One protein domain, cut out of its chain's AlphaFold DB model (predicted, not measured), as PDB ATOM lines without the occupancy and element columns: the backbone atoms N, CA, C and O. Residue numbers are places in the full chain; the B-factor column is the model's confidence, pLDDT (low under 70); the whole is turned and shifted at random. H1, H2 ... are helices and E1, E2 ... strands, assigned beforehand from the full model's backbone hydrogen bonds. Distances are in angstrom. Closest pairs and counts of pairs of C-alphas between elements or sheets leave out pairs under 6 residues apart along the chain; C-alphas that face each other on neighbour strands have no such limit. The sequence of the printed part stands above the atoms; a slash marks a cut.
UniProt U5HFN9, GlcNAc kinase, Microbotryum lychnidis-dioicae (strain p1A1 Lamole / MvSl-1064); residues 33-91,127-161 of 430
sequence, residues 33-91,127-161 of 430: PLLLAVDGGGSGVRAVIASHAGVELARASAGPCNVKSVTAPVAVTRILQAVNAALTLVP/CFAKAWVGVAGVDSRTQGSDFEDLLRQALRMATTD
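This is residues 33 to 91 and 127 to 161 of the 430 residues of the protein "GlcNAc kinase" of Microbotryum lychnidis-dioicae (strain p1A1 Lamole / MvSl-1064) (UniProt U5HFN9). A twisted four-stranded sheet forms a wall with one bare face; H1 crosses the other face slantwise over E3 and E2, and H2 packs side by side with H1. The printed part has 94 residues, with E1, E2, E3, H1, E4 and H2 along the chain, class mixed. The sheet is mixed, in the order E3, E2, E1, E4. The whole is compact, with a radius of gyration of the C-alphas of 12.5 A and spans of 35 by 28 by 17 A.

Find C-alpha 34 at (14.939, -33.792, 37.657), where E1, residues 34 to 40, begins its 19.2 A. Look next at E2, residues 45 to 50, 16.5 A, E3, residues 56 to 62, 18.1 A, and E4, residues 128 to 135, 18.4 A. H1, residues 72 to 87, covers 22.3 A; H2, residues 146 to 155, covers 14.1 A and ends at C-alpha 155 (8.841, -26.278, 45.353).

E1, E2 and E3 form a meander, each strand the antiparallel neighbour of the one before; E1 and E2 are a hairpin, as are E2 and E3. Look for N 37 and O 48 at 2.9 A, and N 47 and O 60 at 2.9 A. E4 is parallel to E1, with N 38 and O 132 at 2.9 A. H1 on one face gives two layers, helix over sheet, at a height over the sheet of 7.8 A; its closest C-alphas to E3 are Ala 60 and Ala 86, 4.7 A. H2 touches H1, closest C-alphas Ala 72 and Phe 147, 5.2 A, at a shallow tilt of 21 degrees, the same way. H2 is only just not on the sheet, with 4 pairs of C-alphas within 10 A. In H1 and H2 every O i to N i+4 pair is within hydrogen-bond range.

The C-alphas farthest apart, Pro 91 and Arg 141, are 38.1 A apart. Residues 92 to 126 are not printed; C-alphas 91 and 127 stand 13.8 A apart across this cut. Of the links printed whole, none is long. Residues 141 to 144 have pLDDT under 70.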
ATOM      1  N   PRO A  33      17.773 -36.838  40.079       78.81
ATOM      2  CA  PRO A  33      17.222 -35.491  40.229       78.81
ATOM      3  C   PRO A  33      16.769 -34.813  38.917       78.81
ATOM      4  O   PRO A  33      17.512 -34.653  37.955       78.81
ATOM      5  N   LEU A  34      15.510 -34.411  38.847       91.56
ATOM      6  CA  LEU A  34      14.939 -33.792  37.657       91.56
ATOM      7  C   LEU A  34      15.339 -32.315  37.566       91.56
ATOM      8  O   LEU A  34      15.815 -31.702  38.523       91.56
ATOM      9  N   LEU A  35      15.127 -31.723  36.401       94.50
ATOM     10  CA  LEU A  35      15.307 -30.297  36.162       94.50
ATOM     11  C   LEU A  35      13.963 -29.683  35.808       94.50
ATOM     12  O   LEU A  35      13.204 -30.267  35.035       94.50
ATOM     13  N   LEU A  36      13.687 -28.507  36.361       95.88
ATOM     14  CA  LEU A  36      12.441 -27.785  36.136       95.88
ATOM     15  C   LEU A  36      12.715 -26.462  35.426       95.88
ATOM     16  O   LEU A  36      13.576 -25.690  35.840       95.88
ATOM     17  N   ALA A  37      11.938 -26.154  34.400       97.06
ATOM     18  CA  ALA A  37      11.845 -24.804  33.872       97.06
ATOM     19  C   ALA A  37      10.388 -24.357  33.817       97.06
ATOM     20  O   ALA A  37       9.510 -25.134  33.442       97.06
ATOM     21  N   VAL A  38      10.132 -23.108  34.192       96.75
ATOM     22  CA  VAL A  38       8.787 -22.531  34.209       96.75
ATOM     23  C   VAL A  38       8.803 -21.189  33.496       96.75
ATOM     24  O   VAL A  38       9.543 -20.300  33.900       96.75
ATOM     25  N   ASP A  39       7.964 -21.047  32.472       95.06
ATOM     26  CA  ASP A  39       7.654 -19.792  31.778       95.06
ATOM     27  C   ASP A  39       6.289 -19.282  32.250       95.06
ATOM     28  O   ASP A  39       5.243 -19.822  31.879       95.06
ATOM     29  N   GLY A  40       6.306 -18.296  33.141       91.00
ATOM     30  CA  GLY A  40       5.138 -17.735  33.802       91.00
ATOM     31  C   GLY A  40       4.763 -16.361  33.260       91.00
ATOM     32  O   GLY A  40       5.238 -15.345  33.759       91.00
ATOM     33  N   GLY A  41       3.873 -16.313  32.273       84.19
ATOM     34  CA  GLY A  41       3.472 -15.080  31.601       84.19
ATOM     35  C   GLY A  41       2.123 -14.504  32.046       84.19
ATOM     36  O   GLY A  41       1.440 -14.991  32.954       84.19
ATOM     37  N   GLY A  42       1.702 -13.449  31.341       75.06
ATOM     38  CA  GLY A  42       0.378 -12.831  31.499       75.06
ATOM     39  C   GLY A  42      -0.783 -13.633  30.897       75.06
ATOM     40  O   GLY A  42      -1.926 -13.381  31.261       75.06
ATOM     41  N   SER A  43      -0.513 -14.594  30.008       76.00
ATOM     42  CA  SER A  43      -1.529 -15.439  29.357       76.00
ATOM     43  C   SER A  43      -1.597 -16.866  29.903       76.00
ATOM     44  O   SER A  43      -2.605 -17.539  29.717       76.00
ATOM     45  N   GLY A  44      -0.555 -17.333  30.592       87.00
ATOM     46  CA  GLY A  44      -0.486 -18.688  31.124       87.00
ATOM     47  C   GLY A  44       0.875 -18.998  31.728       87.00
ATOM     48  O   GLY A  44       1.824 -18.229  31.570       87.00
ATOM     49  N   VAL A  45       0.951 -20.138  32.405       92.50
ATOM     50  CA  VAL A  45       2.197 -20.740  32.883       92.50
ATOM     51  C   VAL A  45       2.476 -21.991  32.069       92.50
ATOM     52  O   VAL A  45       1.557 -22.774  31.844       92.50
ATOM     53  N   ARG A  46       3.730 -22.215  31.677       95.69
ATOM     54  CA  ARG A  46       4.200 -23.476  31.093       95.69
ATOM     55  C   ARG A  46       5.309 -24.040  31.964       95.69
ATOM     56  O   ARG A  46       6.301 -23.359  32.191       95.69
ATOM     57  N   ALA A  47       5.145 -25.271  32.429       96.94
ATOM     58  CA  ALA A  47       6.169 -25.996  33.174       96.94
ATOM     59  C   ALA A  47       6.727 -27.123  32.305       96.94
ATOM     60  O   ALA A  47       5.961 -27.859  31.682       96.94
ATOM     61  N   VAL A  48       8.052 -27.251  32.281       96.88
ATOM     62  CA  VAL A  48       8.783 -28.307  31.580       96.88
ATOM     63  C   VAL A  48       9.694 -29.016  32.560       96.88
ATOM     64  O   VAL A  48      10.472 -28.383  33.275       96.88
ATOM     65  N   ILE A  49       9.607 -30.341  32.563       95.50
ATOM     66  CA  ILE A  49      10.440 -31.219  33.370       95.50
ATOM     67  C   ILE A  49      11.380 -31.965  32.436       95.50
ATOM     68  O   ILE A  49      10.940 -32.594  31.474       95.50
ATOM     69  N   ALA A  50      12.672 -31.913  32.731       94.19
ATOM     70  CA  ALA A  50      13.704 -32.599  31.972       94.19
ATOM     71  C   ALA A  50      14.548 -33.513  32.864       94.19
ATOM     72  O   ALA A  50      14.703 -33.292  34.066       94.19
ATOM     73  N   SER A  51      15.136 -34.535  32.254       91.81
ATOM     74  CA  SER A  51      16.191 -35.333  32.878       91.81
ATOM     75  C   SER A  51      17.496 -34.533  32.984       91.81
ATOM     76  O   SER A  51      17.729 -33.593  32.223       91.81
ATOM     77  N   HIS A  52      18.432 -34.976  33.828       87.81
ATOM     78  CA  HIS A  52      19.805 -34.443  33.848       87.81
ATOM     79  C   HIS A  52      20.553 -34.536  32.518       87.81
ATOM     80  O   HIS A  52      21.557 -33.851  32.316       87.81
ATOM     81  N   ALA A  53      20.117 -35.414  31.612       86.94
ATOM     82  CA  ALA A  53      20.701 -35.488  30.286       86.94
ATOM     83  C   ALA A  53      20.333 -34.265  29.427       86.94
ATOM     84  O   ALA A  53      21.037 -33.999  28.455       86.94
ATOM     85  N   GLY A  54      19.302 -33.504  29.818       87.75
ATOM     86  CA  GLY A  54      18.706 -32.429  29.030       87.75
ATOM     87  C   GLY A  54      17.599 -32.922  28.101       87.75
ATOM     88  O   GLY A  54      17.306 -32.259  27.117       87.75
ATOM     89  N   VAL A  55      17.011 -34.090  28.374       91.12
ATOM     90  CA  VAL A  55      15.863 -34.610  27.613       91.12
ATOM     91  C   VAL A  55      14.581 -34.176  28.308       91.12
ATOM     92  O   VAL A  55      14.409 -34.497  29.485       91.12
ATOM     93  N   GLU A  56      13.708 -33.459  27.597       93.94
ATOM     94  CA  GLU A  56      12.356 -33.115  28.060       93.94
ATOM     95  C   GLU A  56      11.544 -34.401  28.278       93.94
ATOM     96  O   GLU A  56      11.421 -35.224  27.375       93.94
ATOM     97  N   LEU A  57      11.035 -34.582  29.498       93.75
ATOM     98  CA  LEU A  57      10.258 -35.751  29.913       93.75
ATOM     99  C   LEU A  57       8.762 -35.456  29.929       93.75
ATOM    100  O   LEU A  57       7.960 -36.326  29.607       93.75
ATOM    101  N   ALA A  58       8.391 -34.245  30.342       94.56
ATOM    102  CA  ALA A  58       7.002 -33.848  30.484       94.56
ATOM    103  C   ALA A  58       6.829 -32.332  30.411       94.56
ATOM    104  O   ALA A  58       7.723 -31.559  30.767       94.56
ATOM    105  N   ARG A  59       5.625 -31.922  30.012       96.44
ATOM    106  CA  ARG A  59       5.205 -30.528  29.926       96.44
ATOM    107  C   ARG A  59       3.735 -30.395  30.277       96.44
ATOM    108  O   ARG A  59       2.918 -31.187  29.822       96.44
ATOM    109  N   ALA A  60       3.398 -29.338  31.005       96.50
ATOM    110  CA  ALA A  60       2.013 -28.957  31.243       96.50
ATOM    111  C   ALA A  60       1.857 -27.436  31.314       96.50
ATOM    112  O   ALA A  60       2.831 -26.679  31.290       96.50
ATOM    113  N   SER A  61       0.609 -26.974  31.340       95.44
ATOM    114  CA  SER A  61       0.274 -25.554  31.403       95.44
ATOM    115  C   SER A  61      -0.816 -25.272  32.430       95.44
ATOM    116  O   SER A  61      -1.626 -26.144  32.734       95.44
ATOM    117  N   ALA A  62      -0.837 -24.047  32.946       93.94
ATOM    118  CA  ALA A  62      -1.864 -23.545  33.856       93.94
ATOM    119  C   ALA A  62      -2.213 -22.079  33.540       93.94
ATOM    120  O   ALA A  62      -1.688 -21.485  32.594       93.94
ATOM    121  N   GLY A  63      -3.116 -21.495  34.335       87.31
ATOM    122  CA  GLY A  63      -3.523 -20.093  34.209       87.31
ATOM    123  C   GLY A  63      -2.374 -19.090  34.424       87.31
ATOM    124  O   GLY A  63      -1.296 -19.465  34.875       87.31
ATOM    125  N   PRO A  64      -2.585 -17.797  34.121       86.69
ATOM    126  CA  PRO A  64      -1.525 -16.777  34.094       86.69
ATOM    127  C   PRO A  64      -0.941 -16.475  35.477       86.69
ATOM    128  O   PRO A  64      -1.673 -16.517  36.452       86.69
ATOM    129  N   CYS A  65       0.326 -16.087  35.620       86.06
ATOM    130  CA  CYS A  65       0.918 -15.839  36.951       86.06
ATOM    131  C   CYS A  65       1.666 -14.504  37.078       86.06
ATOM    132  O   CYS A  65       2.537 -14.370  37.932       86.06
ATOM    133  N   ASN A  66       1.336 -13.515  36.240       84.75
ATOM    134  CA  ASN A  66       1.953 -12.191  36.312       84.75
ATOM    135  C   ASN A  66       1.749 -11.562  37.702       84.75
ATOM    136  O   ASN A  66       0.633 -11.179  38.055       84.75
ATOM    137  N   VAL A  67       2.837 -11.407  38.461       83.12
ATOM    138  CA  VAL A  67       2.812 -10.947  39.864       83.12
ATOM    139  C   VAL A  67       2.421  -9.474  40.020       83.12
ATOM    140  O   VAL A  67       2.174  -9.014  41.129       83.12
ATOM    141  N   LYS A  68       2.326  -8.721  38.915       79.50
ATOM    142  CA  LYS A  68       1.754  -7.363  38.903       79.50
ATOM    143  C   LYS A  68       0.233  -7.357  38.733       79.50
ATOM    144  O   LYS A  68      -0.395  -6.334  38.971       79.50
ATOM    145  N   SER A  69      -0.350  -8.470  38.290       72.38
ATOM    146  CA  SER A  69      -1.788  -8.611  38.025       72.38
ATOM    147  C   SER A  69      -2.493  -9.512  39.037       72.38
ATOM    148  O   SER A  69      -3.707  -9.420  39.181       72.38
ATOM    149  N   VAL A  70      -1.760 -10.393  39.723       79.38
ATOM    150  CA  VAL A  70      -2.298 -11.284  40.759       79.38
ATOM    151  C   VAL A  70      -1.418 -11.289  42.001       79.38
ATOM    152  O   VAL A  70      -0.242 -10.946  41.940       79.38
ATOM    153  N   THR A  71      -1.984 -11.709  43.132       85.88
ATOM    154  CA  THR A  71      -1.242 -11.829  44.391       85.88
ATOM    155  C   THR A  71      -0.208 -12.959  44.333       85.88
ATOM    156  O   THR A  71      -0.377 -13.943  43.604       85.88
ATOM    157  N   ALA A  72       0.848 -12.849  45.144       87.25
ATOM    158  CA  ALA A  72       1.910 -13.851  45.225       87.25
ATOM    159  C   ALA A  72       1.391 -15.289  45.481       87.25
ATOM    160  O   ALA A  72       1.774 -16.181  44.723       87.25
ATOM    161  N   PRO A  73       0.457 -15.548  46.427       90.50
ATOM    162  CA  PRO A  73      -0.081 -16.897  46.639       90.50
ATOM    163  C   PRO A  73      -0.833 -17.465  45.428       90.50
ATOM    164  O   PRO A  73      -0.748 -18.661  45.145       90.50
ATOM    165  N   VAL A  74      -1.549 -16.613  44.683       89.31
ATOM    166  CA  VAL A  74      -2.264 -17.026  43.465       89.31
ATOM    167  C   VAL A  74      -1.269 -17.383  42.364       89.31
ATOM    168  O   VAL A  74      -1.437 -18.407  41.702       89.31
ATOM    169  N   ALA A  75      -0.214 -16.583  42.187       91.19
ATOM    170  CA  ALA A  75       0.845 -16.880  41.227       91.19
ATOM    171  C   ALA A  75       1.553 -18.209  41.551       91.19
ATOM    172  O   ALA A  75       1.674 -19.057  40.667       91.19
ATOM    173  N   VAL A  76       1.938 -18.433  42.814       93.69
ATOM    174  CA  VAL A  76       2.579 -19.687  43.259       93.69
ATOM    175  C   VAL A  76       1.656 -20.887  43.058       93.69
ATOM    176  O   VAL A  76       2.086 -21.898  42.508       93.69
ATOM    177  N   THR A  77       0.373 -20.770  43.415       93.88
ATOM    178  CA  THR A  77      -0.617 -21.838  43.187       93.88
ATOM    179  C   THR A  77      -0.699 -22.227  41.710       93.88
ATOM    180  O   THR A  77      -0.701 -23.410  41.384       93.88
ATOM    181  N   ARG A  78      -0.721 -21.248  40.798       94.19
ATOM    182  CA  ARG A  78      -0.787 -21.508  39.349       94.19
ATOM    183  C   ARG A  78       0.494 -22.146  38.813       94.19
ATOM    184  O   ARG A  78       0.420 -23.040  37.973       94.19
ATOM    185  N   ILE A  79       1.655 -21.743  39.331       95.19
ATOM    186  CA  ILE A  79       2.930 -22.402  39.020       95.19
ATOM    187  C   ILE A  79       2.894 -23.861  39.479       95.19
ATOM    188  O   ILE A  79       3.172 -24.754  38.683       95.19
ATOM    189  N   LEU A  80       2.477 -24.121  40.720       94.81
ATOM    190  CA  LEU A  80       2.360 -25.479  41.251       94.81
ATOM    191  C   LEU A  80       1.367 -26.340  40.470       94.81
ATOM    192  O   LEU A  80       1.647 -27.509  40.237       94.81
ATOM    193  N   GLN A  81       0.240 -25.782  40.023       94.38
ATOM    194  CA  GLN A  81      -0.708 -26.498  39.164       94.38
ATOM    195  C   GLN A  81      -0.039 -26.990  37.876       94.38
ATOM    196  O   GLN A  81      -0.177 -28.162  37.532       94.38
ATOM    197  N   ALA A  82       0.727 -26.129  37.195       95.88
ATOM    198  CA  ALA A  82       1.465 -26.524  35.996       95.88
ATOM    199  C   ALA A  82       2.553 -27.563  36.311       95.88
ATOM    200  O   ALA A  82       2.699 -28.538  35.580       95.88
ATOM    201  N   VAL A  83       3.299 -27.387  37.404       95.06
ATOM    202  CA  VAL A  83       4.360 -28.324  37.814       95.06
ATOM    203  C   VAL A  83       3.783 -29.697  38.159       95.06
ATOM    204  O   VAL A  83       4.280 -30.705  37.665       95.06
ATOM    205  N   ASN A  84       2.708 -29.751  38.945       92.81
ATOM    206  CA  ASN A  84       2.053 -30.998  39.335       92.81
ATOM    207  C   ASN A  84       1.454 -31.715  38.125       92.81
ATOM    208  O   ASN A  84       1.637 -32.920  37.981       92.81
ATOM    209  N   ALA A  85       0.809 -30.978  37.218       93.94
ATOM    210  CA  ALA A  85       0.307 -31.542  35.970       93.94
ATOM    211  C   ALA A  85       1.432 -32.052  35.051       93.94
ATOM    212  O   ALA A  85       1.223 -33.000  34.304       93.94
ATOM    213  N   ALA A  86       2.630 -31.459  35.090       94.00
ATOM    214  CA  ALA A  86       3.779 -31.987  34.358       94.00
ATOM    215  C   ALA A  86       4.345 -33.244  35.040       94.00
ATOM    216  O   ALA A  86       4.687 -34.205  34.359       94.00
ATOM    217  N   LEU A  87       4.406 -33.275  36.376       91.56
ATOM    218  CA  LEU A  87       4.895 -34.427  37.142       91.56
ATOM    219  C   LEU A  87       4.069 -35.696  36.892       91.56
ATOM    220  O   LEU A  87       4.647 -36.777  36.806       91.56
ATOM    221  N   THR A  88       2.747 -35.583  36.726       91.00
ATOM    222  CA  THR A  88       1.881 -36.738  36.418       91.00
ATOM    223  C   THR A  88       2.137 -37.343  35.036       91.00
ATOM    224  O   THR A  88       1.762 -38.489  34.800       91.00
ATOM    225  N   LEU A  89       2.779 -36.596  34.134       92.50
ATOM    226  CA  LEU A  89       3.107 -37.030  32.777       92.50
ATOM    227  C   LEU A  89       4.533 -37.591  32.654       92.50
ATOM    228  O   LEU A  89       4.893 -38.080  31.585       92.50
ATOM    229  N   VAL A  90       5.355 -37.529  33.711       89.12
ATOM    230  CA  VAL A  90       6.727 -38.059  33.680       89.12
ATOM    231  C   VAL A  90       6.680 -39.594  33.587       89.12
ATOM    232  O   VAL A  90       6.096 -40.229  34.469       89.12
ATOM    233  N   PRO A  91       7.305 -40.217  32.567       80.62
ATOM    234  CA  PRO A  91       7.274 -41.667  32.400       80.62
ATOM    235  C   PRO A  91       7.952 -42.391  33.568       80.62
ATOM    236  O   PRO A  91       9.141 -42.185  33.810       80.62
ATOM    237  N   CYS A 127      12.316 -33.673  44.210       78.94
ATOM    238  CA  CYS A 127      12.319 -34.235  42.856       78.94
ATOM    239  C   CYS A 127      13.255 -33.484  41.917       78.94
ATOM    240  O   CYS A 127      13.750 -34.074  40.962       78.94
ATOM    241  N   PHE A 128      13.471 -32.192  42.169       88.62
ATOM    242  CA  PHE A 128      14.237 -31.314  41.296       88.62
ATOM    243  C   PHE A 128      15.598 -30.984  41.910       88.62
ATOM    244  O   PHE A 128      15.660 -30.484  43.029       88.62
ATOM    245  N   ALA A 129      16.682 -31.200  41.161       89.88
ATOM    246  CA  ALA A 129      18.011 -30.705  41.533       89.88
ATOM    247  C   ALA A 129      18.185 -29.215  41.252       89.88
ATOM    248  O   ALA A 129      18.962 -28.551  41.926       89.88
ATOM    249  N   LYS A 130      17.534 -28.694  40.208       92.69
ATOM    250  CA  LYS A 130      17.608 -27.277  39.853       92.69
ATOM    251  C   LYS A 130      16.350 -26.851  39.107       92.69
ATOM    252  O   LYS A 130      15.816 -27.614  38.299       92.69
ATOM    253  N   ALA A 131      15.907 -25.629  39.363       94.88
ATOM    254  CA  ALA A 131      14.761 -25.018  38.721       94.88
ATOM    255  C   ALA A 131      15.119 -23.636  38.176       94.88
ATOM    256  O   ALA A 131      15.828 -22.871  38.825       94.88
ATOM    257  N   TRP A 132      14.601 -23.300  36.999       95.94
ATOM    258  CA  TRP A 132      14.636 -21.948  36.454       95.94
ATOM    259  C   TRP A 132      13.215 -21.477  36.198       95.94
ATOM    260  O   TRP A 132      12.548 -21.931  35.270       95.94
ATOM    261  N   VAL A 133      12.745 -20.571  37.046       95.88
ATOM    262  CA  VAL A 133      11.395 -20.023  36.988       95.88
ATOM    263  C   VAL A 133      11.493 -18.585  36.490       95.88
ATOM    264  O   VAL A 133      11.987 -17.704  37.189       95.88
ATOM    265  N   GLY A 134      11.051 -18.351  35.258       94.75
ATOM    266  CA  GLY A 134      10.863 -17.017  34.701       94.75
ATOM    267  C   GLY A 134       9.424 -16.567  34.914       94.75
ATOM    268  O   GLY A 134       8.507 -17.262  34.493       94.75
ATOM    269  N   VAL A 135       9.211 -15.422  35.561       92.12
ATOM    270  CA  VAL A 135       7.865 -14.912  35.852       92.12
ATOM    271  C   VAL A 135       7.723 -13.452  35.431       92.12
ATOM    272  O   VAL A 135       8.530 -12.591  35.783       92.12
ATOM    273  N   ALA A 136       6.657 -13.149  34.697       87.06
ATOM    274  CA  ALA A 136       6.293 -11.795  34.324       87.06
ATOM    275  C   ALA A 136       6.035 -10.951  35.575       87.06
ATOM    276  O   ALA A 136       5.267 -11.328  36.460       87.06
ATOM    277  N   GLY A 137       6.674  -9.785  35.633       82.19
ATOM    278  CA  GLY A 137       6.555  -8.857  36.755       82.19
ATOM    279  C   GLY A 137       7.578  -9.056  37.875       82.19
ATOM    280  O   GLY A 137       7.714  -8.140  38.683       82.19
ATOM    281  N   VAL A 138       8.323 -10.168  37.886       85.69
ATOM    282  CA  VAL A 138       9.506 -10.345  38.746       85.69
ATOM    283  C   VAL A 138      10.611  -9.398  38.281       85.69
ATOM    284  O   VAL A 138      10.892  -9.295  37.085       85.69
ATOM    285  N   ASP A 139      11.213  -8.692  39.233       81.94
ATOM    286  CA  ASP A 139      12.341  -7.779  39.045       81.94
ATOM    287  C   ASP A 139      13.285  -7.799  40.265       81.94
ATOM    288  O   ASP A 139      13.149  -8.627  41.168       81.94
ATOM    289  N   SER A 140      14.276  -6.907  40.318       71.75
ATOM    290  CA  SER A 140      15.243  -6.875  41.425       71.75
ATOM    291  C   SER A 140      14.605  -6.660  42.803       71.75
ATOM    292  O   SER A 140      15.198  -7.053  43.799       71.75
ATOM    293  N   ARG A 141      13.404  -6.071  42.886       68.25
ATOM    294  CA  ARG A 141      12.665  -5.863  44.147       68.25
ATOM    295  C   ARG A 141      11.955  -7.122  44.630       68.25
ATOM    296  O   ARG A 141      11.546  -7.181  45.780       68.25
ATOM    297  N   THR A 142      11.783  -8.110  43.752       67.19
ATOM    298  CA  THR A 142      11.218  -9.411  44.126       67.19
ATOM    299  C   THR A 142      12.262 -10.378  44.687       67.19
ATOM    300  O   THR A 142      11.872 -11.422  45.205       67.19
ATOM    301  N   GLN A 143      13.556 -10.026  44.647       65.50
ATOM    302  CA  GLN A 143      14.590 -10.799  45.336       65.50
ATOM    303  C   GLN A 143      14.422 -10.688  46.853       65.50
ATOM    304  O   GLN A 143      14.344  -9.582  47.387       65.50
ATOM    305  N   GLY A 144      14.353 -11.829  47.537       65.31
ATOM    306  CA  GLY A 144      14.090 -11.893  48.978       65.31
ATOM    307  C   GLY A 144      12.678 -11.439  49.369       65.31
ATOM    308  O   GLY A 144      12.457 -11.044  50.510       65.31
ATOM    309  N   SER A 145      11.737 -11.441  48.419       78.19
ATOM    310  CA  SER A 145      10.329 -11.128  48.686       78.19
ATOM    311  C   SER A 145       9.551 -12.351  49.170       78.19
ATOM    312  O   SER A 145       9.922 -13.491  48.879       78.19
ATOM    313  N   ASP A 146       8.387 -12.105  49.780       83.31
ATOM    314  CA  ASP A 146       7.418 -13.146  50.144       83.31
ATOM    315  C   ASP A 146       7.096 -14.085  48.970       83.31
ATOM    316  O   ASP A 146       6.855 -15.270  49.171       83.31
ATOM    317  N   PHE A 147       7.105 -13.586  47.728       87.75
ATOM    318  CA  PHE A 147       6.856 -14.419  46.552       87.75
ATOM    319  C   PHE A 147       7.962 -15.454  46.320       87.75
ATOM    320  O   PHE A 147       7.655 -16.619  46.070       87.75
ATOM    321  N   GLU A 148       9.232 -15.049  46.405       89.50
ATOM    322  CA  GLU A 148      10.366 -15.963  46.235       89.50
ATOM    323  C   GLU A 148      10.388 -17.009  47.352       89.50
ATOM    324  O   GLU A 148      10.549 -18.199  47.078       89.50
ATOM    325  N   ASP A 149      10.135 -16.589  48.594       89.12
ATOM    326  CA  ASP A 149      10.068 -17.502  49.732       89.12
ATOM    327  C   ASP A 149       8.901 -18.485  49.632       89.12
ATOM    328  O   ASP A 149       9.098 -19.685  49.842       89.12
ATOM    329  N   LEU A 150       7.708 -18.016  49.253       91.19
ATOM    330  CA  LEU A 150       6.552 -18.883  49.022       91.19
ATOM    331  C   LEU A 150       6.827 -19.883  47.899       91.19
ATOM    332  O   LEU A 150       6.526 -21.063  48.056       91.19
ATOM    333  N   LEU A 151       7.417 -19.441  46.786       91.94
ATOM    334  CA  LEU A 151       7.751 -20.318  45.666       91.94
ATOM    335  C   LEU A 151       8.799 -21.364  46.063       91.94
ATOM    336  O   LEU A 151       8.659 -22.541  45.732       91.94
ATOM    337  N   ARG A 152       9.827 -20.955  46.808       91.00
ATOM    338  CA  ARG A 152      10.882 -21.836  47.314       91.00
ATOM    339  C   ARG A 152      10.329 -22.901  48.257       91.00
ATOM    340  O   ARG A 152      10.669 -24.075  48.114       91.00
ATOM    341  N   GLN A 153       9.463 -22.504  49.189       90.62
ATOM    342  CA  GLN A 153       8.789 -23.421  50.112       90.62
ATOM    343  C   GLN A 153       7.858 -24.377  49.360       90.62
ATOM    344  O   GLN A 153       7.894 -25.583  49.598       90.62
ATOM    345  N   ALA A 154       7.082 -23.849  48.412       90.25
ATOM    346  CA  ALA A 154       6.163 -24.604  47.570       90.25
ATOM    347  C   ALA A 154       6.873 -25.669  46.719       90.25
ATOM    348  O   ALA A 154       6.386 -26.791  46.611       90.25
ATOM    349  N   LEU A 155       8.034 -25.343  46.145       90.56
ATOM    350  CA  LEU A 155       8.841 -26.278  45.353       90.56
ATOM    351  C   LEU A 155       9.796 -27.134  46.203       90.56
ATOM    352  O   LEU A 155      10.434 -28.036  45.663       90.56
ATOM    353  N   ARG A 156       9.901 -26.867  47.514       89.00
ATOM    354  CA  ARG A 156      10.829 -27.525  48.452       89.00
ATOM    355  C   ARG A 156      12.288 -27.485  47.984       89.00
ATOM    356  O   ARG A 156      12.988 -28.494  48.019       89.00
ATOM    357  N   MET A 157      12.741 -26.318  47.534       87.25
ATOM    358  CA  MET A 157      14.090 -26.136  46.985       87.25
ATOM    359  C   MET A 157      14.983 -25.297  47.896       87.25
ATOM    360  O   MET A 157      14.512 -24.423  48.626       87.25
ATOM    361  N   ALA A 158      16.294 -25.534  47.836       85.25
ATOM    362  CA  ALA A 158      17.268 -24.624  48.424       85.25
ATOM    363  C   ALA A 158      17.412 -23.360  47.560       85.25
ATOM    364  O   ALA A 158      17.175 -23.380  46.351       85.25
ATOM    365  N   THR A 159      17.854 -22.259  48.169       81.75
ATOM    366  CA  THR A 159      18.052 -20.976  47.470       81.75
ATOM    367  C   THR A 159      19.052 -21.085  46.314       81.75
ATOM    368  O   THR A 159      18.886 -20.427  45.298       81.75
ATOM    369  N   THR A 160      20.069 -21.944  46.421       85.12
ATOM    370  CA  THR A 160      21.079 -22.150  45.365       85.12
ATOM    371  C   THR A 160      20.553 -22.908  44.146       85.12
ATOM    372  O   THR A 160      21.170 -22.867  43.078       85.12
ATOM    373  N   ASP A 161      19.423 -23.597  44.300       89.69
ATOM    374  CA  ASP A 161      18.883 -24.521  43.307       89.69
ATOM    375  C   ASP A 161      17.682 -23.924  42.564       89.69
ATOM    376  O   ASP A 161      17.275 -24.448  41.526       89.69
TER     377      ASP A 161